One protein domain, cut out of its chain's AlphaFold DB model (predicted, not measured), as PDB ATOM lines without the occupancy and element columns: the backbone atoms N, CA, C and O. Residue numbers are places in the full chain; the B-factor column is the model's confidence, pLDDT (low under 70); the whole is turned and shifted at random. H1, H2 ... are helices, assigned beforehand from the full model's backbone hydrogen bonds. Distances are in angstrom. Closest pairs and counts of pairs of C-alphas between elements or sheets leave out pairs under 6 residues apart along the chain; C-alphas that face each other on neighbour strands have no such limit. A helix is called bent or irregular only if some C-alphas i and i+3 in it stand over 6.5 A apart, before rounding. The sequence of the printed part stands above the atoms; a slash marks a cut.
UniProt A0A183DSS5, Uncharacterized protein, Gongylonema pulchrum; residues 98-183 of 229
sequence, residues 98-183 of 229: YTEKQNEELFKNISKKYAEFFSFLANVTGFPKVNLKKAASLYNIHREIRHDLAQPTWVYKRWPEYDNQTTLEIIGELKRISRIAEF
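Overview. This is residues 98 to 183 of the 229 residues of an uncharacterized protein of Gongylonema pulchrum (UniProt A0A183DSS5). Two helices, H3 and H5, cross as an X and make the core, while the longest helix, H1, and H2 meet end to end at a corner and form a bracket along one side of that pair. The short H4 sits at the first end of H5, the loop of residues 157 to 166 folds back between them, and residues 143 to 148 stick out. The printed part has 86 residues with five named helices, in the order H1, H2, H3, H4, H5, and no named strand; its class is all helix. It is compact, with a radius of gyration of the C-alphas of 13.2 A, and spans 40 by 27 by 25 A.

Along the chain. Find C-alpha 98 at (191.091, 151.937, 253.422); from there H1 runs through residues 98 to 113, 23.3 A long. Look near residue 105 for its kink of 49 degrees; H1 is irregular, with C-alphas 102 and 105 7.5 A apart. Next come H2, residues 115 to 125, 15.4 A, and H3, residues 132 to 145, 21.6 A, which begins at C-alpha 132 (174.056, 153.602, 249.108). H3 is neither bent nor irregular, but only just: C-alphas 137 and 140 are 6.2 A apart. H4 has four residues, 153 to 156, and H5, residues 167 to 180, runs 20.0 A to C-alpha 180 at (181.743, 143.691, 247.053).

Arrangement. Start at H1, which only just touches H3, with 3 pairs of C-alphas within 8 A; residues 107 to 111 of H1 meet residue 132 alone, and the closest C-alphas are those of Ser 111 and Leu 132, 7.0 A apart. Their lines are about perpendicular, at 75 degrees. H1 and H2 meet only through their link, and H1 and H5 are near each other. Go on to H3 and H5, which touch with 20 pairs of C-alphas within 8 A, closest at Ala 136 and Lys 175, 4.1 A, at a steep tilt of 59 degrees, opposite ways. H2 is close to but not clearly touching H3, with the C-alphas of Phe 118 and Ala 135 7.3 A apart. H4 touches residues 167 to 168 of H5, closest at the C-alphas of Val 155 and Thr 167, 5.3 A. H1 and H4 are apart. Every O i to N i+4 pair is within hydrogen-bond range in H2 and H5; H1 has 10 of 12, H3 has 4 of 10 but 9 of 11 O i to N i+3 pairs, and H4 is too short for an i+4 pair.

Size, cuts and confidence. Look to Lys 101 and Asp 148 for the two C-alphas farthest apart, 40.5 A. The printed part has no cut; the link from H1 to H2 is tight, the other three are short, and there is no long link. Residues 158 to 159 pair antiparallel with residues 165 to 166, a short pairing within the link from H4 to H5. The mean pLDDT of the printed part is 95.2, and no printed residue is under 70.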
ATOM      1  N   TYR A  98     190.934 152.572 254.740       94.12
ATOM      2  CA  TYR A  98     191.091 151.937 253.422       94.12
ATOM      3  C   TYR A  98     189.774 151.900 252.651       94.12
ATOM      4  O   TYR A  98     189.758 152.152 251.450       94.12
ATOM      5  N   THR A  99     188.673 151.596 253.334       92.69
ATOM      6  CA  THR A  99     187.342 151.496 252.734       92.69
ATOM      7  C   THR A  99     186.865 152.850 252.232       92.69
ATOM      8  O   THR A  99     186.425 152.934 251.092       92.69
ATOM      9  N   GLU A 100     187.002 153.904 253.035       92.38
ATOM     10  CA  GLU A 100     186.655 155.273 252.650       92.38
ATOM     11  C   GLU A 100     187.459 155.717 251.430       92.38
ATOM     12  O   GLU A 100     186.870 156.083 250.416       92.38
ATOM     13  N   LYS A 101     188.790 155.584 251.481       94.88
ATOM     14  CA  LYS A 101     189.675 156.005 250.389       94.88
ATOM     15  C   LYS A 101     189.442 155.215 249.099       94.88
ATOM     16  O   LYS A 101     189.381 155.796 248.024       94.88
ATOM     17  N   GLN A 102     189.344 153.887 249.180       94.69
ATOM     18  CA  GLN A 102     189.223 153.038 247.987       94.69
ATOM     19  C   GLN A 102     187.818 153.075 247.373       94.69
ATOM     20  O   GLN A 102     187.679 152.836 246.177       94.69
ATOM     21  N   ASN A 103     186.778 153.354 248.166       95.00
ATOM     22  CA  ASN A 103     185.400 153.381 247.673       95.00
ATOM     23  C   ASN A 103     184.891 154.796 247.358       95.00
ATOM     24  O   ASN A 103     183.767 154.914 246.875       95.00
ATOM     25  N   GLU A 104     185.672 155.852 247.610       94.44
ATOM     26  CA  GLU A 104     185.253 157.249 247.433       94.44
ATOM     27  C   GLU A 104     184.680 157.512 246.033       94.44
ATOM     28  O   GLU A 104     183.530 157.938 245.895       94.44
ATOM     29  N   GLU A 105     185.449 157.202 244.987       95.31
ATOM     30  CA  GLU A 105     185.041 157.440 243.601       95.31
ATOM     31  C   GLU A 105     183.821 156.594 243.213       95.31
ATOM     32  O   GLU A 105     182.846 157.107 242.657       95.31
ATOM     33  N   LEU A 106     183.828 155.308 243.583       93.88
ATOM     34  CA  LEU A 106     182.713 154.392 243.348       93.88
ATOM     35  C   LEU A 106     181.420 154.922 243.979       93.88
ATOM     36  O   LEU A 106     180.376 154.978 243.328       93.88
ATOM     37  N   PHE A 107     181.478 155.333 245.245       93.75
ATOM     38  CA  PHE A 107     180.309 155.796 245.987       93.75
ATOM     39  C   PHE A 107     179.836 157.161 245.497       93.75
ATOM     40  O   PHE A 107     178.626 157.397 245.459       93.75
ATOM     41  N   LYS A 108     180.748 158.033 245.054       95.19
ATOM     42  CA  LYS A 108     180.404 159.302 244.403       95.19
ATOM     43  C   LYS A 108     179.672 159.070 243.079       95.19
ATOM     44  O   LYS A 108     178.616 159.664 242.860       95.19
ATOM     45  N   ASN A 109     180.168 158.160 242.242       96.38
ATOM     46  CA  ASN A 109     179.553 157.821 240.957       96.38
ATOM     47  C   ASN A 109     178.170 157.181 241.130       96.38
ATOM     48  O   ASN A 109     177.218 157.586 240.462       96.38
ATOM     49  N   ILE A 110     178.020 156.253 242.079       95.69
ATOM     50  CA  ILE A 110     176.720 155.656 242.427       95.69
ATOM     51  C   ILE A 110     175.756 156.717 242.954       95.69
ATOM     52  O   ILE A 110     174.607 156.761 242.523       95.69
ATOM     53  N   SER A 111     176.216 157.587 243.856       94.50
ATOM     54  CA  SER A 111     175.373 158.646 244.423       94.50
ATOM     55  C   SER A 111     174.876 159.612 243.354       94.50
ATOM     56  O   SER A 111     173.740 160.062 243.437       94.50
ATOM     57  N   LYS A 112     175.692 159.893 242.331       95.88
ATOM     58  CA  LYS A 112     175.280 160.699 241.178       95.88
ATOM     59  C   LYS A 112     174.302 159.946 240.271       95.88
ATOM     60  O   LYS A 112     173.287 160.513 239.891       95.88
ATOM     61  N   LYS A 113     174.584 158.678 239.945       96.06
ATOM     62  CA  LYS A 113     173.755 157.851 239.047       96.06
ATOM     63  C   LYS A 113     172.353 157.579 239.609       96.06
ATOM     64  O   LYS A 113     171.380 157.600 238.863       96.06
ATOM     65  N   TYR A 114     172.253 157.328 240.912       96.69
ATOM     66  CA  TYR A 114     171.010 156.943 241.592       96.69
ATOM     67  C   TYR A 114     170.434 158.065 242.469       96.69
ATOM     68  O   TYR A 114     169.699 157.787 243.413       96.69
ATOM     69  N   ALA A 115     170.763 159.332 242.191       96.19
ATOM     70  CA  ALA A 115     170.322 160.466 243.008       96.19
ATOM     71  C   ALA A 115     168.787 160.547 243.117       96.19
ATOM     72  O   ALA A 115     168.243 160.629 244.217       96.19
ATOM     73  N   GLU A 116     168.088 160.458 241.983       96.06
ATOM     74  CA  GLU A 116     166.620 160.484 241.935       96.06
ATOM     75  C   GLU A 116     166.007 159.249 242.599       96.06
ATOM     76  O   GLU A 116     165.061 159.361 243.379       96.06
ATOM     77  N   PHE A 117     166.604 158.077 242.370       97.50
ATOM     78  CA  PHE A 117     166.204 156.833 243.017       97.50
ATOM     79  C   PHE A 117     166.323 156.910 244.547       97.50
ATOM     80  O   PHE A 117     165.418 156.488 245.264       97.50
ATOM     81  N   PHE A 118     167.398 157.499 245.077       97.69
ATOM     82  CA  PHE A 118     167.563 157.695 246.518       97.69
ATOM     83  C   PHE A 118     166.562 158.693 247.099       97.69
ATOM     84  O   PHE A 118     166.040 158.445 248.188       97.69
ATOM     85  N   SER A 119     166.239 159.768 246.379       97.44
ATOM     86  CA  SER A 119     165.174 160.699 246.773       97.44
ATOM     87  C   SER A 119     163.805 160.016 246.799       97.44
ATOM     88  O   SER A 119     163.039 160.193 247.745       97.44
ATOM     89  N   PHE A 120     163.518 159.170 245.806       97.81
ATOM     90  CA  PHE A 120     162.310 158.351 245.791       97.81
ATOM     91  C   PHE A 120     162.249 157.406 246.992       97.81
ATOM     92  O   PHE A 120     161.229 157.371 247.678       97.81
ATOM     93  N   LEU A 121     163.338 156.677 247.272       97.62
ATOM     94  CA  LEU A 121     163.403 155.777 248.421       97.62
ATOM     95  C   LEU A 121     163.170 156.533 249.729       97.62
ATOM     96  O   LEU A 121     162.380 156.078 250.543       97.62
ATOM     97  N   ALA A 122     163.789 157.704 249.910       97.62
ATOM     98  CA  ALA A 122     163.581 158.536 251.094       97.62
ATOM     99  C   ALA A 122     162.098 158.891 251.299       97.62
ATOM    100  O   ALA A 122     161.589 158.767 252.414       97.62
ATOM    101  N   ASN A 123     161.396 159.249 250.219       97.75
ATOM    102  CA  ASN A 123     159.976 159.588 250.258       97.75
ATOM    103  C   ASN A 123     159.091 158.383 250.626       97.75
ATOM    104  O   ASN A 123     158.243 158.489 251.506       97.75
ATOM    105  N   VAL A 124     159.297 157.222 249.992       97.00
ATOM    106  CA  VAL A 124     158.424 156.048 250.211       97.00
ATOM    107  C   VAL A 124     158.725 155.292 251.505       97.00
ATOM    108  O   VAL A 124     157.841 154.626 252.035       97.00
ATOM    109  N   THR A 125     159.953 155.377 252.028       95.50
ATOM    110  CA  THR A 125     160.330 154.726 253.293       95.50
ATOM    111  C   THR A 125     160.197 155.650 254.504       95.50
ATOM    112  O   THR A 125     160.356 155.187 255.629       95.50
ATOM    113  N   GLY A 126     160.019 156.960 254.293       95.62
ATOM    114  CA  GLY A 126     160.037 157.970 255.355       95.62
ATOM    115  C   GLY A 126     161.417 158.208 255.984       95.62
ATOM    116  O   GLY A 126     161.508 158.777 257.072       95.62
ATOM    117  N   PHE A 127     162.511 157.771 255.344       95.62
ATOM    118  CA  PHE A 127     163.854 158.048 255.866       95.62
ATOM    119  C   PHE A 127     164.265 159.485 255.519       95.62
ATOM    120  O   PHE A 127     164.138 159.865 254.358       95.62
ATOM    121  N   PRO A 128     164.871 160.259 256.446       94.81
ATOM    122  CA  PRO A 128     165.284 161.639 256.159       94.81
ATOM    123  C   PRO A 128     166.271 161.754 254.992       94.81
ATOM    124  O   PRO A 128     166.280 162.738 254.258       94.81
ATOM    125  N   LYS A 129     167.137 160.746 254.836       94.69
ATOM    126  CA  LYS A 129     168.103 160.643 253.744       94.69
ATOM    127  C   LYS A 129     168.427 159.183 253.473       94.69
ATOM    128  O   LYS A 129     168.699 158.414 254.399       94.69
ATOM    129  N   VAL A 130     168.484 158.828 252.195       96.06
ATOM    130  CA  VAL A 130     168.935 157.515 251.733       96.06
ATOM    131  C   VAL A 130     170.249 157.688 250.978       96.06
ATOM    132  O   VAL A 130     170.374 158.519 250.088       96.06
ATOM    133  N   ASN A 131     171.262 156.926 251.381       94.00
ATOM    134  CA  ASN A 131     172.531 156.780 250.670       94.00
ATOM    135  C   ASN A 131     172.705 155.312 250.253       94.00
ATOM    136  O   ASN A 131     171.884 154.474 250.628       94.00
ATOM    137  N   LEU A 132     173.791 154.979 249.549       94.75
ATOM    138  CA  LEU A 132     174.056 153.602 249.108       94.75
ATOM    139  C   LEU A 132     173.921 152.575 250.247       94.75
ATOM    140  O   LEU A 132     173.234 151.573 250.081       94.75
ATOM    141  N   LYS A 133     174.518 152.834 251.419       91.50
ATOM    142  CA  LYS A 133     174.460 151.915 252.569       91.50
ATOM    143  C   LYS A 133     173.024 151.707 253.062       91.50
ATOM    144  O   LYS A 133     172.630 150.581 253.361       91.50
ATOM    145  N   LYS A 134     172.234 152.782 253.143       95.25
ATOM    146  CA  LYS A 134     170.826 152.722 253.554       95.25
ATOM    147  C   LYS A 134     169.966 152.022 252.499       95.25
ATOM    148  O   LYS A 134     169.211 151.129 252.867       95.25
ATOM    149  N   ALA A 135     170.135 152.347 251.218       96.44
ATOM    150  CA  ALA A 135     169.441 151.682 250.117       96.44
ATOM    151  C   ALA A 135     169.746 150.177 250.107       96.44
ATOM    152  O   ALA A 135     168.829 149.368 250.156       96.44
ATOM    153  N   ALA A 136     171.021 149.791 250.189       94.69
ATOM    154  CA  ALA A 136     171.443 148.394 250.295       94.69
ATOM    155  C   ALA A 136     170.814 147.670 251.501       94.69
ATOM    156  O   ALA A 136     170.503 146.483 251.424       94.69
ATOM    157  N   SER A 137     170.611 148.358 252.632       93.88
ATOM    158  CA  SER A 137     169.985 147.751 253.816       93.88
ATOM    159  C   SER A 137     168.501 147.414 253.627       93.88
ATOM    160  O   SER A 137     168.011 146.491 254.278       93.88
ATOM    161  N   LEU A 138     167.807 148.092 252.703       95.94
ATOM    162  CA  LEU A 138     166.408 147.805 252.369       95.94
ATOM    163  C   LEU A 138     166.231 146.449 251.683       95.94
ATOM    164  O   LEU A 138     165.133 145.905 251.708       95.94
ATOM    165  N   TYR A 139     167.300 145.848 251.148       95.56
ATOM    166  CA  TYR A 139     167.234 144.512 250.542       95.56
ATOM    167  C   TYR A 139     166.749 143.427 251.519       95.56
ATOM    168  O   TYR A 139     166.323 142.353 251.104       95.56
ATOM    169  N   ASN A 140     166.752 143.706 252.828       90.88
ATOM    170  CA  ASN A 140     166.132 142.835 253.825       90.88
ATOM    171  C   ASN A 140     164.641 142.556 253.555       90.88
ATOM    172  O   ASN A 140     164.181 141.490 253.956       90.88
ATOM    173  N   ILE A 141     163.935 143.425 252.815       94.00
ATOM    174  CA  ILE A 141     162.563 143.199 252.317       94.00
ATOM    175  C   ILE A 141     162.447 141.876 251.543       94.00
ATOM    176  O   ILE A 141     161.433 141.189 251.614       94.00
ATOM    177  N   HIS A 142     163.511 141.438 250.866       93.00
ATOM    178  CA  HIS A 142     163.512 140.157 250.164       93.00
ATOM    179  C   HIS A 142     163.259 138.953 251.097       93.00
ATOM    180  O   HIS A 142     162.844 137.890 250.642       93.00
ATOM    181  N   ARG A 143     163.495 139.089 252.412       93.12
ATOM    182  CA  ARG A 143     163.117 138.065 253.401       93.12
ATOM    183  C   ARG A 143     161.605 137.988 253.575       93.12
ATOM    184  O   ARG A 143     161.080 136.890 253.653       93.12
ATOM    185  N   GLU A 144     160.932 139.129 253.624       95.62
ATOM    186  CA  GLU A 144     159.476 139.203 253.754       95.62
ATOM    187  C   GLU A 144     158.791 138.593 252.527       95.62
ATOM    188  O   GLU A 144     157.898 137.766 252.676       95.62
ATOM    189  N   ILE A 145     159.299 138.901 251.328       95.19
ATOM    190  CA  ILE A 145     158.831 138.306 250.065       95.19
ATOM    191  C   ILE A 145     158.974 136.782 250.079       95.19
ATOM    192  O   ILE A 145     158.055 136.076 249.686       95.19
ATOM    193  N   ARG A 146     160.109 136.259 250.560       95.25
ATOM    194  CA  ARG A 146     160.339 134.808 250.678       95.25
ATOM    195  C   ARG A 146     159.431 134.106 251.692       95.25
ATOM    196  O   ARG A 146     159.416 132.882 251.719       95.25
ATOM    197  N   HIS A 147     158.734 134.863 252.529       96.25
ATOM    198  CA  HIS A 147     157.770 134.362 253.503       96.25
ATOM    199  C   HIS A 147     156.339 134.819 253.172       96.25
ATOM    200  O   HIS A 147     155.508 134.901 254.072       96.25
ATOM    201  N   ASP A 148     156.073 135.137 251.899       96.62
ATOM    202  CA  ASP A 148     154.750 135.481 251.364       96.62
ATOM    203  C   ASP A 148     154.058 136.651 252.088       96.62
ATOM    204  O   ASP A 148     152.830 136.767 252.111       96.62
ATOM    205  N   LEU A 149     154.845 137.555 252.680       96.88
ATOM    206  CA  LEU A 149     154.314 138.760 253.308       96.88
ATOM    207  C   LEU A 149     153.999 139.817 252.250       96.88
ATOM    208  O   LEU A 149     154.810 140.099 251.363       96.88
ATOM    209  N   ALA A 150     152.831 140.446 252.385       95.94
ATOM    210  CA  ALA A 150     152.375 141.492 251.479       95.94
ATOM    211  C   ALA A 150     153.364 142.665 251.434       95.94
ATOM    212  O   ALA A 150     153.794 143.171 252.469       95.94
ATOM    213  N   GLN A 151     153.691 143.112 250.221       95.94
ATOM    214  CA  GLN A 151     154.633 144.202 249.994       95.94
ATOM    215  C   GLN A 151     153.944 145.452 249.446       95.94
ATOM    216  O   GLN A 151     153.011 145.345 248.645       95.94
ATOM    217  N   PRO A 152     154.425 146.651 249.811       95.75
ATOM    218  CA  PRO A 152     153.978 147.886 249.189       95.75
ATOM    219  C   PRO A 152     154.222 147.894 247.675       95.75
ATOM    220  O   PRO A 152     155.236 147.396 247.183       95.75
ATOM    221  N   THR A 153     153.346 148.565 246.927       95.88
ATOM    222  CA  THR A 153     153.416 148.643 245.455       95.88
ATOM    223  C   THR A 153     154.729 149.230 244.931       95.88
ATOM    224  O   THR A 153     155.192 148.852 243.855       95.88
ATOM    225  N   TRP A 154     155.374 150.117 245.695       96.19
ATOM    226  CA  TRP A 154     156.633 150.751 245.301       96.19
ATOM    227  C   TRP A 154     157.792 149.757 245.131       96.19
ATOM    228  O   TRP A 154     158.706 150.030 244.345       96.19
ATOM    229  N   VAL A 155     157.753 148.602 245.811       96.88
ATOM    230  CA  VAL A 155     158.797 147.559 245.752       96.88
ATOM    231  C   VAL A 155     158.939 146.993 244.335       96.88
ATOM    232  O   VAL A 155     160.049 146.706 243.888       96.88
ATOM    233  N   TYR A 156     157.831 146.914 243.596       96.69
ATOM    234  CA  TYR A 156     157.782 146.373 242.236       96.69
ATOM    235  C   TYR A 156     157.700 147.452 241.149       96.69
ATOM    236  O   TYR A 156     157.564 147.130 239.969       96.69
ATOM    237  N   LYS A 157     157.798 148.739 241.519       97.31
ATOM    238  CA  LYS A 157     157.852 149.846 240.555       97.31
ATOM    239  C   LYS A 157     159.034 149.639 239.604       97.31
ATOM    240  O   LYS A 157     160.149 149.420 240.067       97.31
ATOM    241  N   ARG A 158     158.788 149.736 238.297       97.31
ATOM    242  CA  ARG A 158     159.822 149.662 237.255       97.31
ATOM    243  C   ARG A 158     160.402 151.031 236.926       97.31
ATOM    244  O   ARG A 158     159.702 152.040 237.018       97.31
ATOM    245  N   TRP A 159     161.667 151.029 236.524       96.88
ATOM    246  CA  TRP A 159     162.451 152.220 236.225       96.88
ATOM    247  C   TRP A 159     163.043 152.130 234.817       96.88
ATOM    248  O   TRP A 159     164.060 151.455 234.625       96.88
ATOM    249  N   PRO A 160     162.424 152.778 233.812       94.81
ATOM    250  CA  PRO A 160     162.922 152.771 232.437       94.81
ATOM    251  C   PRO A 160     164.359 153.291 232.310       94.81
ATOM    252  O   PRO A 160     165.102 152.814 231.458       94.81
ATOM    253  N   GLU A 161     164.777 154.210 233.187       93.88
ATOM    254  CA  GLU A 161     166.127 154.793 233.184       93.88
ATOM    255  C   GLU A 161     167.213 153.812 233.667       93.88
ATOM    256  O   GLU A 161     168.407 154.065 233.497       93.88
ATOM    257  N   TYR A 162     166.808 152.689 234.272       93.56
ATOM    258  CA  TYR A 162     167.686 151.662 234.833       93.56
ATOM    259  C   TYR A 162     167.397 150.296 234.204       93.56
ATOM    260  O   TYR A 162     167.139 149.319 234.906       93.56
ATOM    261  N   ASP A 163     167.393 150.237 232.871       93.25
ATOM    262  CA  ASP A 163     167.167 149.009 232.096       93.25
ATOM    263  C   ASP A 163     165.819 148.333 232.413       93.25
ATOM    264  O   ASP A 163     165.688 147.109 232.396       93.25
ATOM    265  N   ASN A 164     164.801 149.140 232.734       94.19
ATOM    266  CA  ASN A 164     163.465 148.689 233.126       94.19
ATOM    267  C   ASN A 164     163.446 147.770 234.371       94.19
ATOM    268  O   ASN A 164     162.488 147.012 234.566       94.19
ATOM    269  N   GLN A 165     164.476 147.841 235.220       96.31
ATOM    270  CA  GLN A 165     164.555 147.095 236.478       96.31
ATOM    271  C   GLN A 165     163.510 147.584 237.488       96.31
ATOM    272  O   GLN A 165     163.112 148.751 237.517       96.31
ATOM    273  N   THR A 166     163.058 146.676 238.341       97.44
ATOM    274  CA  THR A 166     162.207 146.971 239.494       97.44
ATOM    275  C   THR A 166     163.006 147.620 240.624       97.44
ATOM    276  O   THR A 166     164.221 147.447 240.733       97.44
ATOM    277  N   THR A 167     162.326 148.332 241.528       97.50
ATOM    278  CA  THR A 167     162.958 148.894 242.731       97.50
ATOM    279  C   THR A 167     163.714 147.824 243.528       97.50
ATOM    280  O   THR A 167     164.822 148.086 243.996       97.50
ATOM    281  N   LEU A 168     163.146 146.621 243.668       96.62
ATOM    282  CA  LEU A 168     163.787 145.507 244.367       96.62
ATOM    283  C   LEU A 168     165.075 145.032 243.678       96.62
ATOM    284  O   LEU A 168     166.069 144.818 244.368       96.62
ATOM    285  N   GLU A 169     165.072 144.897 242.350       96.75
ATOM    286  CA  GLU A 169     166.258 144.509 241.568       96.75
ATOM    287  C   GLU A 169     167.379 145.543 241.722       96.75
ATOM    288  O   GLU A 169     168.508 145.184 242.058       96.75
ATOM    289  N   ILE A 170     167.055 146.838 241.624       97.44
ATOM    290  CA  ILE A 170     168.031 147.919 241.820       97.44
ATOM    291  C   ILE A 170     168.597 147.891 243.248       97.44
ATOM    292  O   ILE A 170     169.808 147.991 243.440       97.44
ATOM    293  N   ILE A 171     167.747 147.731 244.270       97.12
ATOM    294  CA  ILE A 171     168.198 147.592 245.666       97.12
ATOM    295  C   ILE A 171     169.108 146.365 245.830       97.12
ATOM    296  O   ILE A 171     170.107 146.448 246.550       97.12
ATOM    297  N   GLY A 172     168.788 145.252 245.165       96.25
ATOM    298  CA  GLY A 172     169.611 144.044 245.125       96.25
ATOM    299  C   GLY A 172     170.996 144.307 244.542       96.25
ATOM    300  O   GLY A 172     172.001 143.998 245.183       96.25
ATOM    301  N   GLU A 173     171.070 144.993 243.403       95.56
ATOM    302  CA  GLU A 173     172.345 145.374 242.791       95.56
ATOM    303  C   GLU A 173     173.155 146.331 243.670       95.56
ATOM    304  O   GLU A 173     174.358 146.144 243.867       95.56
ATOM    305  N   LEU A 174     172.511 147.324 244.287       96.25
ATOM    306  CA  LEU A 174     173.171 148.217 245.241       96.25
ATOM    307  C   LEU A 174     173.687 147.455 246.467       96.25
ATOM    308  O   LEU A 174     174.783 147.742 246.960       96.25
ATOM    309  N   LYS A 175     172.936 146.460 246.953       95.25
ATOM    310  CA  LYS A 175     173.370 145.572 248.034       95.25
ATOM    311  C   LYS A 175     174.582 144.745 247.618       95.25
ATOM    312  O   LYS A 175     175.541 144.678 248.392       95.25
ATOM    313  N   ARG A 176     174.574 144.177 246.411       94.19
ATOM    314  CA  ARG A 176     175.698 143.424 245.843       94.19
ATOM    315  C   ARG A 176     176.943 144.299 245.738       94.19
ATOM    316  O   ARG A 176     177.982 143.940 246.289       94.19
ATOM    317  N   ILE A 177     176.831 145.485 245.136       93.94
ATOM    318  CA  ILE A 177     177.940 146.443 245.011       93.94
ATOM    319  C   ILE A 177     178.476 146.842 246.388       93.94
ATOM    320  O   ILE A 177     179.684 146.765 246.618       93.94
ATOM    321  N   SER A 178     177.595 147.217 247.322       92.38
ATOM    322  CA  SER A 178     177.989 147.577 248.687       92.38
ATOM    323  C   SER A 178     178.739 146.436 249.373       92.38
ATOM    324  O   SER A 178     179.700 146.699 250.087       92.38
ATOM    325  N   ARG A 179     178.326 145.180 249.157       89.75
ATOM    326  CA  ARG A 179     178.983 144.009 249.744       89.75
ATOM    327  C   ARG A 179     180.333 143.716 249.090       89.75
ATOM    328  O   ARG A 179     181.271 143.375 249.801       89.75
ATOM    329  N   ILE A 180     180.465 143.883 247.771       91.38
ATOM    330  CA  ILE A 180     181.743 143.691 247.053       91.38
ATOM    331  C   ILE A 180     182.757 144.732 247.530       91.38
ATOM    332  O   ILE A 180     183.904 144.399 247.832       91.38
ATOM    333  N   ALA A 181     182.317 145.983 247.657       92.25
ATOM    334  CA  ALA A 181     183.148 147.113 248.056       92.25
ATOM    335  C   ALA A 181     183.749 146.973 249.469       92.25
ATOM    336  O   ALA A 181     184.708 147.671 249.806       92.25
ATOM    337  N   GLU A 182     183.221 146.075 250.301       88.75
ATOM    338  CA  GLU A 182     183.782 145.770 251.616       88.75
ATOM    339  C   GLU A 182     185.040 144.870 251.543       88.75
ATOM    340  O   GLU A 182     185.820 144.891 252.495       88.75
ATOM    341  N   PHE A 183     185.274 144.131 250.440       89.50
ATOM    342  CA  PHE A 183     186.344 143.107 250.309       89.50
ATOM    343  C   PHE A 183     187.177 143.166 249.030       89.50
ATOM    344  O   PHE A 183     188.132 142.406 248.902       89.50
TER     345      PHE A 183